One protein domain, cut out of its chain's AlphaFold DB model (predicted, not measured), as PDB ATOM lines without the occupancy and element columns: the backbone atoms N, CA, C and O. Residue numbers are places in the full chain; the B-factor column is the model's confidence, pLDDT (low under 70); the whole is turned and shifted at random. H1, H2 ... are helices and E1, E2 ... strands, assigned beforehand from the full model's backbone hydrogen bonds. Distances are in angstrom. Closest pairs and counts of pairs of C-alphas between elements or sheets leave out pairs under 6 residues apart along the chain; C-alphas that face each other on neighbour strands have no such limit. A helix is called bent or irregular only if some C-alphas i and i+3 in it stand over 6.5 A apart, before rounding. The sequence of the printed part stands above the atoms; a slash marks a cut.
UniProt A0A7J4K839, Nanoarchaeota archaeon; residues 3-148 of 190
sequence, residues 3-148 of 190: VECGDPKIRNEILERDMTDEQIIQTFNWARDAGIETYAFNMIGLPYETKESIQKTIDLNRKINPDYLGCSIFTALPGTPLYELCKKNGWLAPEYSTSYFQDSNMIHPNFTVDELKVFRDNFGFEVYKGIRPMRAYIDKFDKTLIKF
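AT A GLANCE: This is residues 3 to 148 of the 190 residues of a protein of Nanoarchaeota archaeon (UniProt A0A7J4K839). Two parallel strands, E1 and E2, make a small wall, and H3 and H5 lie side by side over one face of it, H3 near E1 and H5 near E2. H2 packs on the last residues of H3, H6 folds back from H5 as a helical hairpin, H1 lies near H3, and H4 lies far out toward one end, where a long stretch without named elements, residues 89 to 112, loops from H4 back to H5. The printed part has 146 residues, with six named helices and two named strands in the order H1 H2 E1 H3 E2 H4 H5 H6. The class is mostly helix. The whole is compact, with a radius of gyration of the C-alphas of 15.8 A and spans of 45 by 40 by 24 A.

IN THESE COORDINATES: H1 is residues 8 to 14, beginning at C-alpha 8 at (5.375, -5.780, 21.135). H2 is residues 21 to 33, 18.4 A long. E1 is residues 39 to 44, 16.7 A, with C-alpha 39 at (9.938, -23.016, 11.982). H3 is residues 51 to 64, 20.3 A, and E2 residues 68 to 73, 17.4 A. H4 is residues 81 to 88. H5, residues 113 to 128, spans 23.6 A; it has a kink of 43 degrees near residue 122 and is irregular, with C-alphas 121 and 124 7.4 A apart. H6, residues 133 to 145, spans 18.4 A and ends at C-alpha 145 at (26.745, -21.260, -1.694).

HOW THE PARTS SIT: E1 and E2 are parallel neighbours at 20 degrees; N 40 and O 68 are 2.9 A apart and N 72 and O 42 3.0 A, both within hydrogen-bond range. E1, H3 and E2 form a strand-helix-strand unit, two parallel neighbour strands with a helix between, and its crossover is right-handed. The closest C-alphas of E1 and H3, Ile 44 and Ile 54, are 6.7 A apart; those of E2 and H5, Cys 71 and Arg 120, 5.7 A. H3 touches H5 with residues 58 to 62 alone, closest at the C-alphas of Arg 62 and Val 127, 5.1 A, at a shallow tilt of 27 degrees, the same way. H2 touches H3 at the C-alphas of Ile 25 and Ile 64, 5.2 A, at a shallow tilt of 31 degrees. The hairpin H5 and H6 touches closest at the C-alphas of Phe 125 and Ala 136, 4.3 A, opposite ways at 38 degrees, only just a steep tilt. H1 is near H3, and close but not clearly touching H4, at the C-alphas of Ile 14 and Leu 82, 7.8 A. H4 and H5 are apart. Every O i to N i+4 pair is within hydrogen-bond range in H1, H2, H3, H4 and H6; in H5 10 of 12 are.

THE WHOLE: The C-alphas farthest apart, of Asp 33 and Pro 94, are 48.1 A apart. The printed part has no cut. The link from H4 to H5, 24 residues, is long. Mean pLDDT of the printed part is 90.7; residues 94 to 103 are under 70.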
ATOM      1  N   VAL A   3       6.224 -15.485  13.773       97.38
ATOM      2  CA  VAL A   3       6.703 -14.626  14.868       97.38
ATOM      3  C   VAL A   3       6.610 -13.170  14.422       97.38
ATOM      4  O   VAL A   3       6.161 -12.326  15.189       97.38
ATOM      5  N   GLU A   4       6.954 -12.919  13.155       96.56
ATOM      6  CA  GLU A   4       6.899 -11.648  12.425       96.56
ATOM      7  C   GLU A   4       7.783 -10.548  13.022       96.56
ATOM      8  O   GLU A   4       8.739 -10.137  12.374       96.56
ATOM      9  N   CYS A   5       7.512 -10.122  14.257       97.06
ATOM     10  CA  CYS A   5       8.174  -9.018  14.940       97.06
ATOM     11  C   CYS A   5       8.347  -9.307  16.444       97.06
ATOM     12  O   CYS A   5       7.446  -9.816  17.116       97.06
ATOM     13  N   GLY A   6       9.513  -8.960  16.992       97.00
ATOM     14  CA  GLY A   6       9.803  -9.043  18.425       97.00
ATOM     15  C   GLY A   6       9.603  -7.738  19.188       97.00
ATOM     16  O   GLY A   6       9.857  -7.719  20.385       97.00
ATOM     17  N   ASP A   7       9.173  -6.654  18.538       98.06
ATOM     18  CA  ASP A   7       8.728  -5.451  19.243       98.06
ATOM     19  C   ASP A   7       7.220  -5.545  19.525       98.06
ATOM     20  O   ASP A   7       6.432  -5.521  18.576       98.06
ATOM     21  N   PRO A   8       6.788  -5.631  20.800       96.88
ATOM     22  CA  PRO A   8       5.375  -5.780  21.135       96.88
ATOM     23  C   PRO A   8       4.497  -4.642  20.612       96.88
ATOM     24  O   PRO A   8       3.345  -4.887  20.265       96.88
ATOM     25  N   LYS A   9       5.024  -3.412  20.511       96.69
ATOM     26  CA  LYS A   9       4.244  -2.276  20.000       96.69
ATOM     27  C   LYS A   9       3.963  -2.442  18.515       96.69
ATOM     28  O   LYS A   9       2.815  -2.388  18.099       96.69
ATOM     29  N   ILE A  10       4.994  -2.729  17.721       97.00
ATOM     30  CA  ILE A  10       4.824  -2.957  16.278       97.00
ATOM     31  C   ILE A  10       3.945  -4.190  16.044       97.00
ATOM     32  O   ILE A  10       3.010  -4.151  15.247       97.00
ATOM     33  N   ARG A  11       4.191  -5.283  16.773       96.94
ATOM     34  CA  ARG A  11       3.417  -6.519  16.643       96.94
ATOM     35  C   ARG A  11       1.927  -6.315  16.939       96.94
ATOM     36  O   ARG A  11       1.096  -6.764  16.155       96.94
ATOM     37  N   ASN A  12       1.587  -5.631  18.026       96.31
ATOM     38  CA  ASN A  12       0.197  -5.519  18.463       96.31
ATOM     39  C   ASN A  12      -0.534  -4.344  17.796       96.31
ATOM     40  O   ASN A  12      -1.692  -4.492  17.426       96.31
ATOM     41  N   GLU A  13       0.129  -3.197  17.616       96.00
ATOM     42  CA  GLU A  13      -0.509  -1.963  17.130       96.00
ATOM     43  C   GLU A  13      -0.433  -1.806  15.605       96.00
ATOM     44  O   GLU A  13      -1.309  -1.183  15.015       96.00
ATOM     45  N   ILE A  14       0.605  -2.352  14.956       95.81
ATOM     46  CA  ILE A  14       0.805  -2.219  13.502       95.81
ATOM     47  C   ILE A  14       0.410  -3.503  12.773       95.81
ATOM     48  O   ILE A  14      -0.274  -3.442  11.757       95.81
ATOM     49  N   LEU A  15       0.822  -4.672  13.275       95.75
ATOM     50  CA  LEU A  15       0.481  -5.962  12.654       95.75
ATOM     51  C   LEU A  15      -0.835  -6.565  13.152       95.75
ATOM     52  O   LEU A  15      -1.243  -7.598  12.621       95.75
ATOM     53  N   GLU A  16      -1.455  -5.965  14.172       95.50
ATOM     54  CA  GLU A  16      -2.695  -6.447  14.794       95.50
ATOM     55  C   GLU A  16      -2.590  -7.914  15.259       95.50
ATOM     56  O   GLU A  16      -3.503  -8.728  15.107       95.50
ATOM     57  N   ARG A  17      -1.429  -8.288  15.811       93.88
ATOM     58  CA  ARG A  17      -1.153  -9.636  16.323       93.88
ATOM     59  C   ARG A  17      -1.159  -9.642  17.839       93.88
ATOM     60  O   ARG A  17      -0.114  -9.444  18.438       93.88
ATOM     61  N   ASP A  18      -2.303  -9.943  18.443       93.62
ATOM     62  CA  ASP A  18      -2.443 -10.020  19.901       93.62
ATOM     63  C   ASP A  18      -1.719 -11.248  20.487       93.62
ATOM     64  O   ASP A  18      -2.293 -12.321  20.679       93.62
ATOM     65  N   MET A  19      -0.402 -11.113  20.673       94.88
ATOM     66  CA  MET A  19       0.465 -12.137  21.252       94.88
ATOM     67  C   MET A  19       1.532 -11.502  22.148       94.88
ATOM     68  O   MET A  19       2.235 -10.569  21.744       94.88
ATOM     69  N   THR A  20       1.731 -12.057  23.341       97.44
ATOM     70  CA  THR A  20       2.849 -11.694  24.223       97.44
ATOM     71  C   THR A  20       4.106 -12.495  23.886       97.44
ATOM     72  O   THR A  20       4.045 -13.565  23.271       97.44
ATOM     73  N   ASP A  21       5.273 -11.999  24.302       98.19
ATOM     74  CA  ASP A  21       6.531 -12.732  24.125       98.19
ATOM     75  C   ASP A  21       6.494 -14.079  24.860       98.19
ATOM     76  O   ASP A  21       6.990 -15.081  24.347       98.19
ATOM     77  N   GLU A  22       5.855 -14.132  26.029       98.38
ATOM     78  CA  GLU A  22       5.692 -15.339  26.839       98.38
ATOM     79  C   GLU A  22       4.854 -16.391  26.112       98.38
ATOM     80  O   GLU A  22       5.233 -17.559  26.102       98.38
ATOM     81  N   GLN A  23       3.760 -15.994  25.453       98.12
ATOM     82  CA  GLN A  23       2.943 -16.915  24.656       98.12
ATOM     83  C   GLN A  23       3.746 -17.508  23.496       98.12
ATOM     84  O   GLN A  23       3.680 -18.715  23.240       98.12
ATOM     85  N   ILE A  24       4.548 -16.681  22.816       98.38
ATOM     86  CA  ILE A  24       5.416 -17.137  21.728       98.38
ATOM     87  C   ILE A  24       6.457 -18.117  22.285       98.38
ATOM     88  O   ILE A  24       6.566 -19.240  21.798       98.38
ATOM     89  N   ILE A  25       7.179 -17.747  23.345       98.62
ATOM     90  CA  ILE A  25       8.195 -18.603  23.978       98.62
ATOM     91  C   ILE A  25       7.590 -19.935  24.430       98.62
ATOM     92  O   ILE A  25       8.145 -20.997  24.135       98.62
ATOM     93  N   GLN A  26       6.434 -19.895  25.090       98.31
ATOM     94  CA  GLN A  26       5.770 -21.088  25.596       98.31
ATOM     95  C   GLN A  26       5.311 -22.013  24.465       98.31
ATOM     96  O   GLN A  26       5.471 -23.228  24.569       98.31
ATOM     97  N   THR A  27       4.839 -21.454  23.349       98.00
ATOM     98  CA  THR A  27       4.457 -22.230  22.160       98.00
ATOM     99  C   THR A  27       5.641 -23.022  21.601       98.00
ATOM    100  O   THR A  27       5.516 -24.210  21.296       98.00
ATOM    101  N   PHE A  28       6.820 -22.400  21.506       98.19
ATOM    102  CA  PHE A  28       8.029 -23.094  21.050       98.19
ATOM    103  C   PHE A  28       8.529 -24.131  22.065       98.19
ATOM    104  O   PHE A  28       9.043 -25.174  21.657       98.19
ATOM    105  N   ASN A  29       8.354 -23.887  23.367       97.75
ATOM    106  CA  ASN A  29       8.672 -24.872  24.403       97.75
ATOM    107  C   ASN A  29       7.777 -26.110  24.292       97.75
ATOM    108  O   ASN A  29       8.303 -27.215  24.194       97.75
ATOM    109  N   TRP A  30       6.457 -25.936  24.183       98.06
ATOM    110  CA  TRP A  30       5.528 -27.053  24.000       98.06
ATOM    111  C   TRP A  30       5.829 -27.868  22.743       98.06
ATOM    112  O   TRP A  30       5.850 -29.096  22.798       98.06
ATOM    113  N   ALA A  31       6.121 -27.205  21.619       97.00
ATOM    114  CA  ALA A  31       6.516 -27.900  20.398       97.00
ATOM    115  C   ALA A  31       7.785 -28.743  20.615       97.00
ATOM    116  O   ALA A  31       7.844 -29.898  20.193       97.00
ATOM    117  N   ARG A  32       8.781 -28.200  21.326       93.94
ATOM    118  CA  ARG A  32      10.026 -28.908  21.643       93.94
ATOM    119  C   ARG A  32       9.790 -30.113  22.552       93.94
ATOM    120  O   ARG A  32      10.348 -31.178  22.280       93.94
ATOM    121  N   ASP A  33       8.961 -29.960  23.579       94.50
ATOM    122  CA  ASP A  33       8.619 -31.023  24.530       94.50
ATOM    123  C   ASP A  33       7.858 -32.162  23.840       94.50
ATOM    124  O   ASP A  33       8.143 -33.337  24.075       94.50
ATOM    125  N   ALA A  34       6.986 -31.819  22.888       94.75
ATOM    126  CA  ALA A  34       6.292 -32.767  22.020       94.75
ATOM    127  C   ALA A  34       7.183 -33.365  20.910       94.75
ATOM    128  O   ALA A  34       6.736 -34.206  20.131       94.75
ATOM    129  N   GLY A  35       8.446 -32.941  20.789       90.75
ATOM    130  CA  GLY A  35       9.352 -33.405  19.739       90.75
ATOM    131  C   GLY A  35       8.976 -32.934  18.328       90.75
ATOM    132  O   GLY A  35       9.381 -33.571  17.353       90.75
ATOM    133  N   ILE A  36       8.230 -31.839  18.197       93.25
ATOM    134  CA  ILE A  36       7.856 -31.209  16.927       93.25
ATOM    135  C   ILE A  36       8.970 -30.246  16.504       93.25
ATOM    136  O   ILE A  36       9.453 -29.446  17.302       93.25
ATOM    137  N   GLU A  37       9.398 -30.328  15.241       93.44
ATOM    138  CA  GLU A  37      10.378 -29.379  14.706       93.44
ATOM    139  C   GLU A  37       9.720 -28.030  14.423       93.44
ATOM    140  O   GLU A  37       8.616 -27.948  13.884       93.44
ATOM    141  N   THR A  38      10.413 -26.959  14.790       95.81
ATOM    142  CA  THR A  38       9.862 -25.605  14.775       95.81
ATOM    143  C   THR A  38      10.435 -24.768  13.639       95.81
ATOM    144  O   THR A  38      11.637 -24.771  13.368       95.81
ATOM    145  N   TYR A  39       9.559 -24.005  12.987       97.38
ATOM    146  CA  TYR A  39       9.938 -23.016  11.982       97.38
ATOM    147  C   TYR A  39       9.411 -21.642  12.404       97.38
ATOM    148  O   TYR A  39       8.195 -21.473  12.543       97.38
ATOM    149  N   ALA A  40      10.306 -20.673  12.603       97.81
ATOM    150  CA  ALA A  40       9.963 -19.282  12.902       97.81
ATOM    151  C   ALA A  40       9.983 -18.421  11.627       97.81
ATOM    152  O   ALA A  40      11.013 -18.319  10.961       97.81
ATOM    153  N   PHE A  41       8.855 -17.803  11.280       97.75
ATOM    154  CA  PHE A  41       8.789 -16.813  10.201       97.75
ATOM    155  C   PHE A  41       8.872 -15.410  10.792       97.75
ATOM    156  O   PHE A  41       8.196 -15.120  11.777       97.75
ATOM    157  N   ASN A  42       9.729 -14.575  10.215       98.00
ATOM    158  CA  ASN A  42      10.001 -13.211  10.646       98.00
ATOM    159  C   ASN A  42       9.966 -12.275   9.445       98.00
ATOM    160  O   ASN A  42      10.182 -12.704   8.306       98.00
ATOM    161  N   MET A  43       9.784 -10.991   9.719       95.38
ATOM    162  CA  MET A  43       9.739  -9.955   8.707       95.38
ATOM    163  C   MET A  43      10.415  -8.690   9.232       95.38
ATOM    164  O   MET A  43      10.296  -8.368  10.408       95.38
ATOM    165  N   ILE A  44      11.141  -7.995   8.360       95.50
ATOM    166  CA  ILE A  44      11.813  -6.725   8.667       95.50
ATOM    167  C   ILE A  44      11.471  -5.662   7.620       95.50
ATOM    168  O   ILE A  44      11.018  -5.988   6.525       95.50
ATOM    169  N   GLY A  45      11.724  -4.393   7.920       93.88
ATOM    170  CA  GLY A  45      11.253  -3.264   7.120       93.88
ATOM    171  C   GLY A  45       9.775  -2.954   7.376       93.88
ATOM    172  O   GLY A  45       9.069  -2.490   6.485       93.88
ATOM    173  N   LEU A  46       9.265  -3.267   8.563       95.44
ATOM    174  CA  LEU A  46       7.887  -2.940   8.905       95.44
ATOM    175  C   LEU A  46       7.684  -1.419   9.021       95.44
ATOM    176  O   LEU A  46       8.626  -0.687   9.343       95.44
ATOM    177  N   PRO A  47       6.456  -0.912   8.799       95.00
ATOM    178  CA  PRO A  47       6.119   0.467   9.128       95.00
ATOM    179  C   PRO A  47       6.539   0.810  10.563       95.00
ATOM    180  O   PRO A  47       6.256   0.053  11.490       95.00
ATOM    181  N   TYR A  48       7.217   1.949  10.727       95.06
ATOM    182  CA  TYR A  48       7.764   2.439  12.003       95.06
ATOM    183  C   TYR A  48       8.887   1.595  12.634       95.06
ATOM    184  O   TYR A  48       9.336   1.913  13.734       95.06
ATOM    185  N   GLU A  49       9.380   0.555  11.959       95.56
ATOM    186  CA  GLU A  49      10.458  -0.281  12.485       95.56
ATOM    187  C   GLU A  49      11.792   0.481  12.555       95.56
ATOM    188  O   GLU A  49      12.108   1.309  11.699       95.56
ATOM    189  N   THR A  50      12.585   0.203  13.588       97.00
ATOM    190  CA  THR A  50      13.927   0.751  13.812       97.00
ATOM    191  C   THR A  50      14.959  -0.371  13.950       97.00
ATOM    192  O   THR A  50      14.629  -1.559  14.016       97.00
ATOM    193  N   LYS A  51      16.250  -0.020  13.987       96.50
ATOM    194  CA  LYS A  51      17.325  -1.007  14.195       96.50
ATOM    195  C   LYS A  51      17.162  -1.719  15.545       96.50
ATOM    196  O   LYS A  51      17.383  -2.924  15.639       96.50
ATOM    197  N   GLU A  52      16.706  -0.999  16.568       97.62
ATOM    198  CA  GLU A  52      16.436  -1.533  17.903       97.62
ATOM    199  C   GLU A  52      15.274  -2.531  17.896       97.62
ATOM    200  O   GLU A  52      15.365  -3.572  18.545       97.62
ATOM    201  N   SER A  53      14.192  -2.266  17.158       97.38
ATOM    202  CA  SER A  53      13.079  -3.219  17.069       97.38
ATOM    203  C   SER A  53      13.451  -4.474  16.275       97.38
ATOM    204  O   SER A  53      13.086  -5.572  16.695       97.38
ATOM    205  N   ILE A  54      14.264  -4.363  15.213       97.88
ATOM    206  CA  ILE A  54      14.845  -5.541  14.535       97.88
ATOM    207  C   ILE A  54      15.687  -6.360  15.525       97.88
ATOM    208  O   ILE A  54      15.593  -7.591  15.552       97.88
ATOM    209  N   GLN A  55      16.471  -5.697  16.382       98.00
ATOM    210  CA  GLN A  55      17.250  -6.381  17.414       98.00
ATOM    211  C   GLN A  55      16.352  -7.124  18.415       98.00
ATOM    212  O   GLN A  55      16.648  -8.274  18.743       98.00
ATOM    213  N   LYS A  56      15.215  -6.546  18.830       98.44
ATOM    214  CA  LYS A  56      14.222  -7.255  19.661       98.44
ATOM    215  C   LYS A  56      13.687  -8.510  18.965       98.44
ATOM    216  O   LYS A  56      13.562  -9.554  19.603       98.44
ATOM    217  N   THR A  57      13.440  -8.452  17.653       98.25
ATOM    218  CA  THR A  57      13.059  -9.625  16.845       98.25
ATOM    219  C   THR A  57      14.140 -10.708  16.876       98.25
ATOM    220  O   THR A  57      13.832 -11.882  17.104       98.25
ATOM    221  N   ILE A  58      15.413 -10.336  16.717       98.06
ATOM    222  CA  ILE A  58      16.550 -11.265  16.816       98.06
ATOM    223  C   ILE A  58      16.629 -11.887  18.219       98.06
ATOM    224  O   ILE A  58      16.803 -13.101  18.349       98.06
ATOM    225  N   ASP A  59      16.475 -11.083  19.268       98.25
ATOM    226  CA  ASP A  59      16.578 -11.535  20.655       98.25
ATOM    227  C   ASP A  59      15.432 -12.476  21.040       98.25
ATOM    228  O   ASP A  59      15.674 -13.506  21.676       98.25
ATOM    229  N   LEU A  60      14.204 -12.192  20.598       98.44
ATOM    230  CA  LEU A  60      13.070 -13.099  20.767       98.44
ATOM    231  C   LEU A  60      13.324 -14.432  20.048       98.44
ATOM    232  O   LEU A  60      13.173 -15.494  20.651       98.44
ATOM    233  N   ASN A  61      13.810 -14.402  18.803       98.44
ATOM    234  CA  ASN A  61      14.159 -15.625  18.070       98.44
ATOM    235  C   ASN A  61      15.282 -16.422  18.754       98.44
ATOM    236  O   ASN A  61      15.287 -17.654  18.720       98.44
ATOM    237  N   ARG A  62      16.221 -15.743  19.418       97.56
ATOM    238  CA  ARG A  62      17.260 -16.409  20.209       97.56
ATOM    239  C   ARG A  62      16.673 -17.118  21.431       97.56
ATOM    240  O   ARG A  62      17.082 -18.242  21.712       97.56
ATOM    241  N   LYS A  63      15.703 -16.500  22.118       97.75
ATOM    242  CA  LYS A  63      14.996 -17.102  23.265       97.75
ATOM    243  C   LYS A  63      14.194 -18.340  22.861       97.75
ATOM    244  O   LYS A  63      14.268 -19.358  23.543       97.75
ATOM    245  N   ILE A  64      13.458 -18.278  21.748       97.62
ATOM    246  CA  ILE A  64      12.631 -19.412  21.299       97.62
ATOM    247  C   ILE A  64      13.458 -20.545  20.672       97.62
ATOM    248  O   ILE A  64      13.006 -21.690  20.665       97.62
ATOM    249  N   ASN A  65      14.677 -20.245  20.194       96.31
ATOM    250  CA  ASN A  65      15.649 -21.194  19.633       96.31
ATOM    251  C   ASN A  65      15.010 -22.184  18.634       96.31
ATOM    252  O   ASN A  65      14.906 -23.380  18.932       96.31
ATOM    253  N   PRO A  66      14.550 -21.697  17.468       95.88
ATOM    254  CA  PRO A  66      13.839 -22.529  16.510       95.88
ATOM    255  C   PRO A  66      14.787 -23.506  15.788       95.88
ATOM    256  O   PRO A  66      16.002 -23.291  15.714       95.88
ATOM    257  N   ASP A  67      14.248 -24.586  15.216       93.12
ATOM    258  CA  ASP A  67      15.035 -25.499  14.367       93.12
ATOM    259  C   ASP A  67      15.379 -24.854  13.014       93.12
ATOM    260  O   ASP A  67      16.489 -25.005  12.473       93.12
ATOM    261  N   TYR A  68      14.414 -24.102  12.488       93.31
ATOM    262  CA  TYR A  68      14.479 -23.388  11.225       93.31
ATOM    263  C   TYR A  68      13.905 -21.983  11.383       93.31
ATOM    264  O   TYR A  68      13.008 -21.746  12.190       93.31
ATOM    265  N   LEU A  69      14.408 -21.043  10.591       95.25
ATOM    266  CA  LEU A  69      13.850 -19.702  10.543       95.25
ATOM    267  C   LEU A  69      13.906 -19.134   9.133       95.25
ATOM    268  O   LEU A  69      14.733 -19.545   8.318       95.25
ATOM    269  N   GLY A  70      13.025 -18.179   8.881       94.25
ATOM    270  CA  GLY A  70      12.982 -17.372   7.675       94.25
ATOM    271  C   GLY A  70      12.805 -15.911   8.055       94.25
ATOM    272  O   GLY A  70      12.181 -15.606   9.072       94.25
ATOM    273  N   CYS A  71      13.375 -15.026   7.245       95.06
ATOM    274  CA  CYS A  71      13.199 -13.587   7.360       95.06
ATOM    275  C   CYS A  71      12.875 -13.043   5.969       95.06
ATOM    276  O   CYS A  71      13.645 -13.275   5.033       95.06
ATOM    277  N   SER A  72      11.752 -12.350   5.825       93.00
ATOM    278  CA  SER A  72      11.394 -11.597   4.621       93.00
ATOM    279  C   SER A  72      11.607 -10.101   4.845       93.00
ATOM    280  O   SER A  72      11.768  -9.645   5.977       93.00
ATOM    281  N   ILE A  73      11.629  -9.338   3.754       92.44
ATOM    282  CA  ILE A  73      11.491  -7.883   3.817       92.44
ATOM    283  C   ILE A  73      10.019  -7.574   3.547       92.44
ATOM    284  O   ILE A  73       9.435  -8.130   2.614       92.44
ATOM    285  N   PHE A  74       9.422  -6.729   4.379       92.50
ATOM    286  CA  PHE A  74       8.030  -6.331   4.257       92.50
ATOM    287  C   PHE A  74       7.761  -5.684   2.900       92.50
ATOM    288  O   PHE A  74       8.554  -4.900   2.376       92.50
ATOM    289  N   THR A  75       6.601  -6.031   2.355       89.56
ATOM    290  CA  THR A  75       6.080  -5.507   1.102       89.56
ATOM    291  C   THR A  75       4.638  -5.095   1.342       89.56
ATOM    292  O   THR A  75       3.823  -5.890   1.810       89.56
ATOM    293  N   ALA A  76       4.322  -3.845   1.022       90.31
ATOM    294  CA  ALA A  76       2.982  -3.306   1.140       90.31
ATOM    295  C   ALA A  76       2.095  -3.918   0.046       90.31
ATOM    296  O   ALA A  76       2.249  -3.607  -1.136       90.31
ATOM    297  N   LEU A  77       1.172  -4.803   0.423       89.44
ATOM    298  CA  LEU A  77       0.299  -5.494  -0.526       89.44
ATOM    299  C   LEU A  77      -0.976  -4.678  -0.797       89.44
ATOM    300  O   LEU A  77      -1.705  -4.397   0.160       89.44
ATOM    301  N   PRO A  78      -1.284  -4.318  -2.060       89.25
ATOM    302  CA  PRO A  78      -2.494  -3.570  -2.395       89.25
ATOM    303  C   PRO A  78      -3.759  -4.202  -1.804       89.25
ATOM    304  O   PRO A  78      -3.945  -5.416  -1.874       89.25
ATOM    305  N   GLY A  79      -4.623  -3.371  -1.216       89.31
ATOM    306  CA  GLY A  79      -5.852  -3.815  -0.549       89.31
ATOM    307  C   GLY A  79      -5.684  -4.251   0.913       89.31
ATOM    308  O   GLY A  79      -6.666  -4.651   1.530       89.31
ATOM    309  N   THR A  80      -4.478  -4.161   1.489       93.00
ATOM    310  CA  THR A  80      -4.251  -4.401   2.927       93.00
ATOM    311  C   THR A  80      -4.242  -3.097   3.737       93.00
ATOM    312  O   THR A  80      -3.843  -2.057   3.203       93.00
ATOM    313  N   PRO A  81      -4.594  -3.126   5.040       94.44
ATOM    314  CA  PRO A  81      -4.495  -1.948   5.909       94.44
ATOM    315  C   PRO A  81      -3.091  -1.332   5.933       94.44
ATOM    316  O   PRO A  81      -2.939  -0.112   5.884       94.44
ATOM    317  N   LEU A  82      -2.051  -2.174   5.923       93.94
ATOM    318  CA  LEU A  82      -0.665  -1.712   5.884       93.94
ATOM    319  C   LEU A  82      -0.319  -1.006   4.570       93.94
ATOM    320  O   LEU A  82       0.451  -0.054   4.584       93.94
ATOM    321  N   TYR A  83      -0.903  -1.408   3.438       93.31
ATOM    322  CA  TYR A  83      -0.703  -0.678   2.186       93.31
ATOM    323  C   TYR A  83      -1.298   0.726   2.237       93.31
ATOM    324  O   TYR A  83      -0.623   1.679   1.848       93.31
ATOM    325  N   GLU A  84      -2.512   0.882   2.770       95.06
ATOM    326  CA  GLU A  84      -3.127   2.205   2.933       95.06
ATOM    327  C   GLU A  84      -2.349   3.079   3.923       95.06
ATOM    328  O   GLU A  84      -2.161   4.274   3.680       95.06
ATOM    329  N   LEU A  85      -1.814   2.485   4.995       94.75
ATOM    330  CA  LEU A  85      -0.900   3.159   5.916       94.75
ATOM    331  C   LEU A  85       0.334   3.695   5.177       94.75
ATOM    332  O   LEU A  85       0.653   4.880   5.280       94.75
ATOM    333  N   CYS A  86       1.016   2.851   4.404       94.00
ATOM    334  CA  CYS A  86       2.208   3.245   3.658       94.00
ATOM    335  C   CYS A  86       1.892   4.297   2.591       94.00
ATOM    336  O   CYS A  86       2.632   5.269   2.449       94.00
ATOM    337  N   LYS A  87       0.760   4.162   1.895       92.81
ATOM    338  CA  LYS A  87       0.272   5.139   0.916       92.81
ATOM    339  C   LYS A  87       0.029   6.503   1.551       92.81
ATOM    340  O   LYS A  87       0.507   7.510   1.034       92.81
ATOM    341  N   LYS A  88      -0.668   6.543   2.691       95.44
ATOM    342  CA  LYS A  88      -0.972   7.778   3.430       95.44
ATOM    343  C   LYS A  88       0.291   8.506   3.894       95.44
ATOM    344  O   LYS A  88       0.311   9.731   3.903       95.44
ATOM    345  N   ASN A  89       1.333   7.762   4.260       94.25
ATOM    346  CA  ASN A  89       2.615   8.325   4.683       94.25
ATOM    347  C   ASN A  89       3.570   8.632   3.510       94.25
ATOM    348  O   ASN A  89       4.680   9.102   3.742       94.25
ATOM    349  N   GLY A  90       3.172   8.374   2.257       93.06
ATOM    350  CA  GLY A  90       4.034   8.585   1.089       93.06
ATOM    351  C   GLY A  90       5.215   7.609   1.006       93.06
ATOM    352  O   GLY A  90       6.230   7.925   0.397       93.06
ATOM    353  N   TRP A  91       5.098   6.430   1.621       93.25
ATOM    354  CA  TRP A  91       6.159   5.418   1.686       93.25
ATOM    355  C   TRP A  91       6.099   4.382   0.571       93.25
ATOM    356  O   TRP A  91       6.867   3.429   0.594       93.25
ATOM    357  N   LEU A  92       5.195   4.508  -0.396       90.00
ATOM    358  CA  LEU A  92       5.178   3.599  -1.540       90.00
ATOM    359  C   LEU A  92       6.230   4.031  -2.560       90.00
ATOM    360  O   LEU A  92       6.286   5.198  -2.946       90.00
ATOM    361  N   ALA A  93       7.057   3.084  -3.001       82.94
ATOM    362  CA  ALA A  93       7.996   3.325  -4.083       82.94
ATOM    363  C   ALA A  93       7.231   3.583  -5.400       82.94
ATOM    364  O   ALA A  93       6.202   2.948  -5.644       82.94
ATOM    365  N   PRO A  94       7.720   4.497  -6.258       69.62
ATOM    366  CA  PRO A  94       7.062   4.829  -7.522       69.62
ATOM    367  C   PRO A  94       7.111   3.681  -8.541       69.62
ATOM    368  O   PRO A  94       6.226   3.575  -9.387       69.62
ATOM    369  N   GLU A  95       8.120   2.811  -8.445       67.62
ATOM    370  CA  GLU A  95       8.299   1.652  -9.318       67.62
ATOM    371  C   GLU A  95       8.032   0.352  -8.553       67.62
ATOM    372  O   GLU A  95       8.546   0.126  -7.455       67.62
ATOM    373  N   TYR A  96       7.222  -0.524  -9.148       60.78
ATOM    374  CA  TYR A  96       6.950  -1.849  -8.605       60.78
ATOM    375  C   TYR A  96       8.082  -2.803  -8.990       60.78
ATOM    376  O   TYR A  96       8.376  -2.985 -10.172       60.78
ATOM    377  N   SER A  97       8.679  -3.466  -7.997       60.19
ATOM    378  CA  SER A  97       9.492  -4.656  -8.256       60.19
ATOM    379  C   SER A  97       8.650  -5.708  -8.980       60.19
ATOM    380  O   SER A  97       7.468  -5.897  -8.684       60.19
ATOM    381  N   THR A  98       9.269  -6.438  -9.907       56.97
ATOM    382  CA  THR A  98       8.645  -7.578 -10.596       56.97
ATOM    383  C   THR A  98       8.349  -8.750  -9.653       56.97
ATOM    384  O   THR A  98       7.662  -9.694 -10.046       56.97
ATOM    385  N   SER A  99       8.835  -8.709  -8.405       59.69
ATOM    386  CA  SER A  99       8.583  -9.729  -7.395       59.69
ATOM    387  C   SER A  99       8.368  -9.140  -5.998       59.69
ATOM    388  O   SER A  99       9.309  -8.702  -5.341       59.69
ATOM    389  N   TYR A 100       7.147  -9.299  -5.480       56.94
ATOM    390  CA  TYR A 100       6.765  -8.992  -4.090       56.94
ATOM    391  C   TYR A 100       7.544  -9.781  -3.019       56.94
ATOM    392  O   TYR A 100       7.363  -9.553  -1.828       56.94
ATOM    393  N   PHE A 101       8.360 -10.759  -3.424       55.12
ATOM    394  CA  PHE A 101       9.118 -11.618  -2.512       55.12
ATOM    395  C   PHE A 101      10.605 -11.271  -2.444       55.12
ATOM    396  O   PHE A 101      11.283 -11.703  -1.510       55.12
ATOM    397  N   GLN A 102      11.136 -10.552  -3.438       59.00
ATOM    398  CA  GLN A 102      12.578 -10.303  -3.542       59.00
ATOM    399  C   GLN A 102      12.969  -8.876  -3.165       59.00
ATOM    400  O   GLN A 102      14.055  -8.687  -2.606       59.00
ATOM    401  N   ASP A 103      12.074  -7.912  -3.386       67.94
ATOM    402  CA  ASP A 103      12.302  -6.507  -3.067       67.94
ATOM    403  C   ASP A 103      11.142  -5.908  -2.273       67.94
ATOM    404  O   ASP A 103      10.003  -6.362  -2.346       67.94
ATOM    405  N   SER A 104      11.457  -4.842  -1.540       71.12
ATOM    406  CA  SER A 104      10.469  -3.987  -0.893       71.12
ATOM    407  C   SER A 104       9.930  -2.976  -1.901       71.12
ATOM    408  O   SER A 104      10.710  -2.250  -2.515       71.12
ATOM    409  N   ASN A 105       8.608  -2.849  -1.997       82.50
ATOM    410  CA  ASN A 105       7.945  -1.759  -2.721       82.50
ATOM    411  C   ASN A 105       7.750  -0.497  -1.860       82.50
ATOM    412  O   ASN A 105       6.887   0.332  -2.153       82.50
ATOM    413  N   MET A 106       8.526  -0.368  -0.784       85.19
ATOM    414  CA  MET A 106       8.493   0.776   0.113       85.19
ATOM    415  C   MET A 106       9.771   1.606   0.115       85.19
ATOM    416  O   MET A 106      10.884   1.077   0.060       85.19
ATOM    417  N   ILE A 107       9.567   2.907   0.304       86.38
ATOM    418  CA  ILE A 107      10.540   3.890   0.763       86.38
ATOM    419  C   ILE A 107      10.504   3.864   2.294       86.38
ATOM    420  O   ILE A 107       9.584   4.393   2.917       86.38
ATOM    421  N   HIS A 108      11.488   3.209   2.909       85.94
ATOM    422  CA  HIS A 108      11.552   3.090   4.366       85.94
ATOM    423  C   HIS A 108      12.114   4.377   4.978       85.94
ATOM    424  O   HIS A 108      13.165   4.839   4.538       85.94
ATOM    425  N   PRO A 109      11.489   4.941   6.027       85.69
ATOM    426  CA  PRO A 109      11.992   6.162   6.659       85.69
ATOM    427  C   PRO A 109      13.330   5.954   7.385       85.69
ATOM    428  O   PRO A 109      14.131   6.878   7.474       85.69
ATOM    429  N   ASN A 110      13.578   4.740   7.888       91.25
ATOM    430  CA  ASN A 110      14.715   4.431   8.762       91.25
ATOM    431  C   ASN A 110      15.792   3.558   8.098       91.25
ATOM    432  O   ASN A 110      16.798   3.245   8.736       91.25
ATOM    433  N   PHE A 111      15.573   3.124   6.852       91.56
ATOM    434  CA  PHE A 111      16.427   2.136   6.199       91.56
ATOM    435  C   PHE A 111      16.541   2.360   4.699       91.56
ATOM    436  O   PHE A 111      15.595   2.752   4.023       91.56
ATOM    437  N   THR A 112      17.682   1.974   4.151       90.12
ATOM    438  CA  THR A 112      17.793   1.661   2.727       90.12
ATOM    439  C   THR A 112      17.379   0.209   2.459       90.12
ATOM    440  O   THR A 112      17.459  -0.660   3.333       90.12
ATOM    441  N   VAL A 113      16.959  -0.093   1.226       86.00
ATOM    442  CA  VAL A 113      16.636  -1.476   0.823       86.00
ATOM    443  C   VAL A 113      17.862  -2.390   0.949       86.00
ATOM    444  O   VAL A 113      17.723  -3.549   1.339       86.00
ATOM    445  N   ASP A 114      19.063  -1.874   0.682       88.31
ATOM    446  CA  ASP A 114      20.306  -2.636   0.818       88.31
ATOM    447  C   ASP A 114      20.639  -2.948   2.280       88.31
ATOM    448  O   ASP A 114      21.015  -4.081   2.587       88.31
ATOM    449  N   GLU A 115      20.420  -2.009   3.208       92.25
ATOM    450  CA  GLU A 115      20.529  -2.296   4.644       92.25
ATOM    451  C   GLU A 115      19.569  -3.416   5.063       92.25
ATOM    452  O   GLU A 115      19.977  -4.350   5.754       92.25
ATOM    453  N   LEU A 116      18.314  -3.382   4.603       92.25
ATOM    454  CA  LEU A 116      17.343  -4.442   4.891       92.25
ATOM    455  C   LEU A 116      17.764  -5.791   4.297       92.25
ATOM    456  O   LEU A 116      17.629  -6.820   4.959       92.25
ATOM    457  N   LYS A 117      18.337  -5.813   3.088       90.69
ATOM    458  CA  LYS A 117      18.905  -7.034   2.491       90.69
ATOM    459  C   LYS A 117      20.044  -7.590   3.350       90.69
ATOM    460  O   LYS A 117      20.064  -8.791   3.620       90.69
ATOM    461  N   VAL A 118      20.929  -6.731   3.857       92.50
ATOM    462  CA  VAL A 118      22.010  -7.126   4.774       92.50
ATOM    463  C   VAL A 118      21.456  -7.682   6.090       92.50
ATOM    464  O   VAL A 118      21.931  -8.727   6.547       92.50
ATOM    465  N   PHE A 119      20.446  -7.043   6.689       94.38
ATOM    466  CA  PHE A 119      19.793  -7.550   7.900       94.38
ATOM    467  C   PHE A 119      19.150  -8.919   7.661       94.38
ATOM    468  O   PHE A 119      19.428  -9.859   8.406       94.38
ATOM    469  N   ARG A 120      18.356  -9.066   6.594       93.19
ATOM    470  CA  ARG A 120      17.694 -10.324   6.216       93.19
ATOM    471  C   ARG A 120      18.700 -11.457   6.036       93.19
ATOM    472  O   ARG A 120      18.527 -12.552   6.580       93.19
ATOM    473  N   ASP A 121      19.759 -11.203   5.273       91.38
ATOM    474  CA  ASP A 121      20.731 -12.230   4.908       91.38
ATOM    475  C   ASP A 121      21.537 -12.686   6.134       91.38
ATOM    476  O   ASP A 121      21.791 -13.886   6.288       91.38
ATOM    477  N   ASN A 122      21.832 -11.775   7.068       93.88
ATOM    478  CA  ASN A 122      22.528 -12.086   8.320       93.88
ATOM    479  C   ASN A 122      21.608 -12.525   9.472       93.88
ATOM    480  O   ASN A 122      22.115 -13.014  10.478       93.88
ATOM    481  N   PHE A 123      20.282 -12.419   9.339       95.50
ATOM    482  CA  PHE A 123      19.327 -12.655  10.430       95.50
ATOM    483  C   PHE A 123      19.545 -13.998  11.143       95.50
ATOM    484  O   PHE A 123      19.661 -14.061  12.364       95.50
ATOM    485  N   GLY A 124      19.674 -15.086  10.378       94.69
ATOM    486  CA  GLY A 124      19.906 -16.423  10.934       94.69
ATOM    487  C   GLY A 124      21.242 -16.550  11.664       94.69
ATOM    488  O   GLY A 124      21.293 -17.104  12.763       94.69
ATOM    489  N   PHE A 125      22.311 -15.978  11.106       95.12
ATOM    490  CA  PHE A 125      23.608 -15.911  11.775       95.12
ATOM    491  C   PHE A 125      23.503 -15.160  13.111       95.12
ATOM    492  O   PHE A 125      23.961 -15.667  14.133       95.12
ATOM    493  N   GLU A 126      22.843 -14.003  13.130       96.50
ATOM    494  CA  GLU A 126      22.667 -13.170  14.324       96.50
ATOM    495  C   GLU A 126      21.838 -13.853  15.420       96.50
ATOM    496  O   GLU A 126      22.175 -13.766  16.608       96.50
ATOM    497  N   VAL A 127      20.798 -14.598  15.040       96.50
ATOM    498  CA  VAL A 127      20.010 -15.416  15.972       96.50
ATOM    499  C   VAL A 127      20.869 -16.539  16.557       96.50
ATOM    500  O   VAL A 127      20.965 -16.675  17.780       96.50
ATOM    501  N   TYR A 128      21.537 -17.328  15.708       95.50
ATOM    502  CA  TYR A 128      22.207 -18.555  16.145       95.50
ATOM    503  C   TYR A 128      23.600 -18.349  16.744       95.50
ATOM    504  O   TYR A 128      24.028 -19.209  17.515       95.50
ATOM    505  N   LYS A 129      24.326 -17.260  16.447       93.69
ATOM    506  CA  LYS A 129      25.740 -17.106  16.856       93.69
ATOM    507  C   LYS A 129      25.972 -17.233  18.365       93.69
ATOM    508  O   LYS A 129      27.017 -17.729  18.767       93.69
ATOM    509  N   GLY A 130      24.990 -16.845  19.184       86.25
ATOM    510  CA  GLY A 130      25.068 -16.917  20.649       86.25
ATOM    511  C   GLY A 130      24.610 -18.241  21.273       86.25
ATOM    512  O   GLY A 130      24.908 -18.487  22.434       86.25
ATOM    513  N   ILE A 131      23.891 -19.093  20.532       91.44
ATOM    514  CA  ILE A 131      23.269 -20.322  21.071       91.44
ATOM    515  C   ILE A 131      23.731 -21.600  20.360       91.44
ATOM    516  O   ILE A 131      23.841 -22.661  20.966       91.44
ATOM    517  N   ARG A 132      23.991 -21.519  19.051       89.94
ATOM    518  CA  ARG A 132      24.353 -22.630  18.162       89.94
ATOM    519  C   ARG A 132      25.388 -22.124  17.142       89.94
ATOM    520  O   ARG A 132      25.063 -22.003  15.960       89.94
ATOM    521  N   PRO A 133      26.641 -21.841  17.549       90.94
ATOM    522  CA  PRO A 133      27.632 -21.182  16.691       90.94
ATOM    523  C   PRO A 133      27.894 -21.945  15.386       90.94
ATOM    524  O   PRO A 133      27.879 -21.349  14.314       90.94
ATOM    525  N   MET A 134      28.010 -23.278  15.436       87.00
ATOM    526  CA  MET A 134      28.155 -24.098  14.222       87.00
ATOM    527  C   MET A 134      26.975 -23.937  13.255       87.00
ATOM    528  O   MET A 134      27.170 -23.869  12.044       87.00
ATOM    529  N   ARG A 135      25.745 -23.829  13.773       87.06
ATOM    530  CA  ARG A 135      24.547 -23.588  12.955       87.06
ATOM    531  C   ARG A 135      24.575 -22.197  12.327       87.06
ATOM    532  O   ARG A 135      24.189 -22.078  11.173       87.06
ATOM    533  N   ALA A 136      25.045 -21.187  13.057       90.25
ATOM    534  CA  ALA A 136      25.181 -19.826  12.548       90.25
ATOM    535  C   ALA A 136      26.121 -19.774  11.335       90.25
ATOM    536  O   ALA A 136      25.769 -19.212  10.300       90.25
ATOM    537  N   TYR A 137      27.289 -20.414  11.433       87.88
ATOM    538  CA  TYR A 137      28.220 -20.489  10.308       87.88
ATOM    539  C   TYR A 137      27.628 -21.267   9.135       87.88
ATOM    540  O   TYR A 137      27.695 -20.775   8.014       87.88
ATOM    541  N   ILE A 138      26.995 -22.421   9.376       86.06
ATOM    542  CA  ILE A 138      26.320 -23.179   8.311       86.06
ATOM    543  C   ILE A 138      25.254 -22.322   7.617       86.06
ATOM    544  O   ILE A 138      25.226 -22.305   6.397       86.06
ATOM    545  N   ASP A 139      24.426 -21.569   8.350       84.44
ATOM    546  CA  ASP A 139      23.428 -20.664   7.750       84.44
ATOM    547  C   ASP A 139      24.083 -19.626   6.824       84.44
ATOM    548  O   ASP A 139      23.662 -19.441   5.680       84.44
ATOM    549  N   LYS A 140      25.171 -19.003   7.293       86.06
ATOM    550  CA  LYS A 140      25.927 -18.006   6.527       86.06
ATOM    551  C   LYS A 140      26.581 -18.606   5.275       86.06
ATOM    552  O   LYS A 140      26.522 -18.011   4.195       86.06
ATOM    553  N   PHE A 141      27.178 -19.792   5.398       85.00
ATOM    554  CA  PHE A 141      27.789 -20.512   4.280       85.00
ATOM    555  C   PHE A 141      26.740 -21.006   3.277       85.00
ATOM    556  O   PHE A 141      26.897 -20.761   2.082       85.00
ATOM    557  N   ASP A 142      25.653 -21.628   3.736       80.50
ATOM    558  CA  ASP A 142      24.574 -22.149   2.888       80.50
ATOM    559  C   ASP A 142      23.971 -21.032   2.025       80.50
ATOM    560  O   ASP A 142      23.822 -21.207   0.816       80.50
ATOM    561  N   LYS A 143      23.691 -19.852   2.599       78.44
ATOM    562  CA  LYS A 143      23.172 -18.691   1.848       78.44
ATOM    563  C   LYS A 143      24.139 -18.180   0.780       78.44
ATOM    564  O   LYS A 143      23.709 -17.735  -0.283       78.44
ATOM    565  N   THR A 144      25.439 -18.264   1.046       79.31
ATOM    566  CA  THR A 144      26.480 -17.866   0.089       79.31
ATOM    567  C   THR A 144      26.574 -18.871  -1.062       79.31
ATOM    568  O   THR A 144      26.642 -18.485  -2.228       79.31
ATOM    569  N   LEU A 145      26.524 -20.168  -0.745       79.19
ATOM    570  CA  LEU A 145      26.745 -21.260  -1.694       79.19
ATOM    571  C   LEU A 145      25.493 -21.676  -2.475       79.19
ATOM    572  O   LEU A 145      25.625 -22.251  -3.551       79.19
ATOM    573  N   ILE A 146      24.283 -21.357  -2.002       75.75
ATOM    574  CA  ILE A 146      23.026 -21.605  -2.737       75.75
ATOM    575  C   ILE A 146      23.004 -20.908  -4.105       75.75
ATOM    576  O   ILE A 146      22.351 -21.389  -5.028       75.75
ATOM    577  N   LYS A 147      23.776 -19.827  -4.279       72.31
ATOM    578  CA  LYS A 147      23.964 -19.160  -5.579       72.31
ATOM    579  C   LYS A 147      24.746 -20.020  -6.587       72.31
ATOM    580  O   LYS A 147      24.735 -19.733  -7.780       72.31
ATOM    581  N   PHE A 148      25.410 -21.083  -6.130       80.00
ATOM    582  CA  PHE A 148      26.218 -21.983  -6.942       80.00
ATOM    583  C   PHE A 148      25.443 -23.277  -7.253       80.00
ATOM    584  O   PHE A 148      25.334 -24.182  -6.425       80.00
TER     585      PHE A 148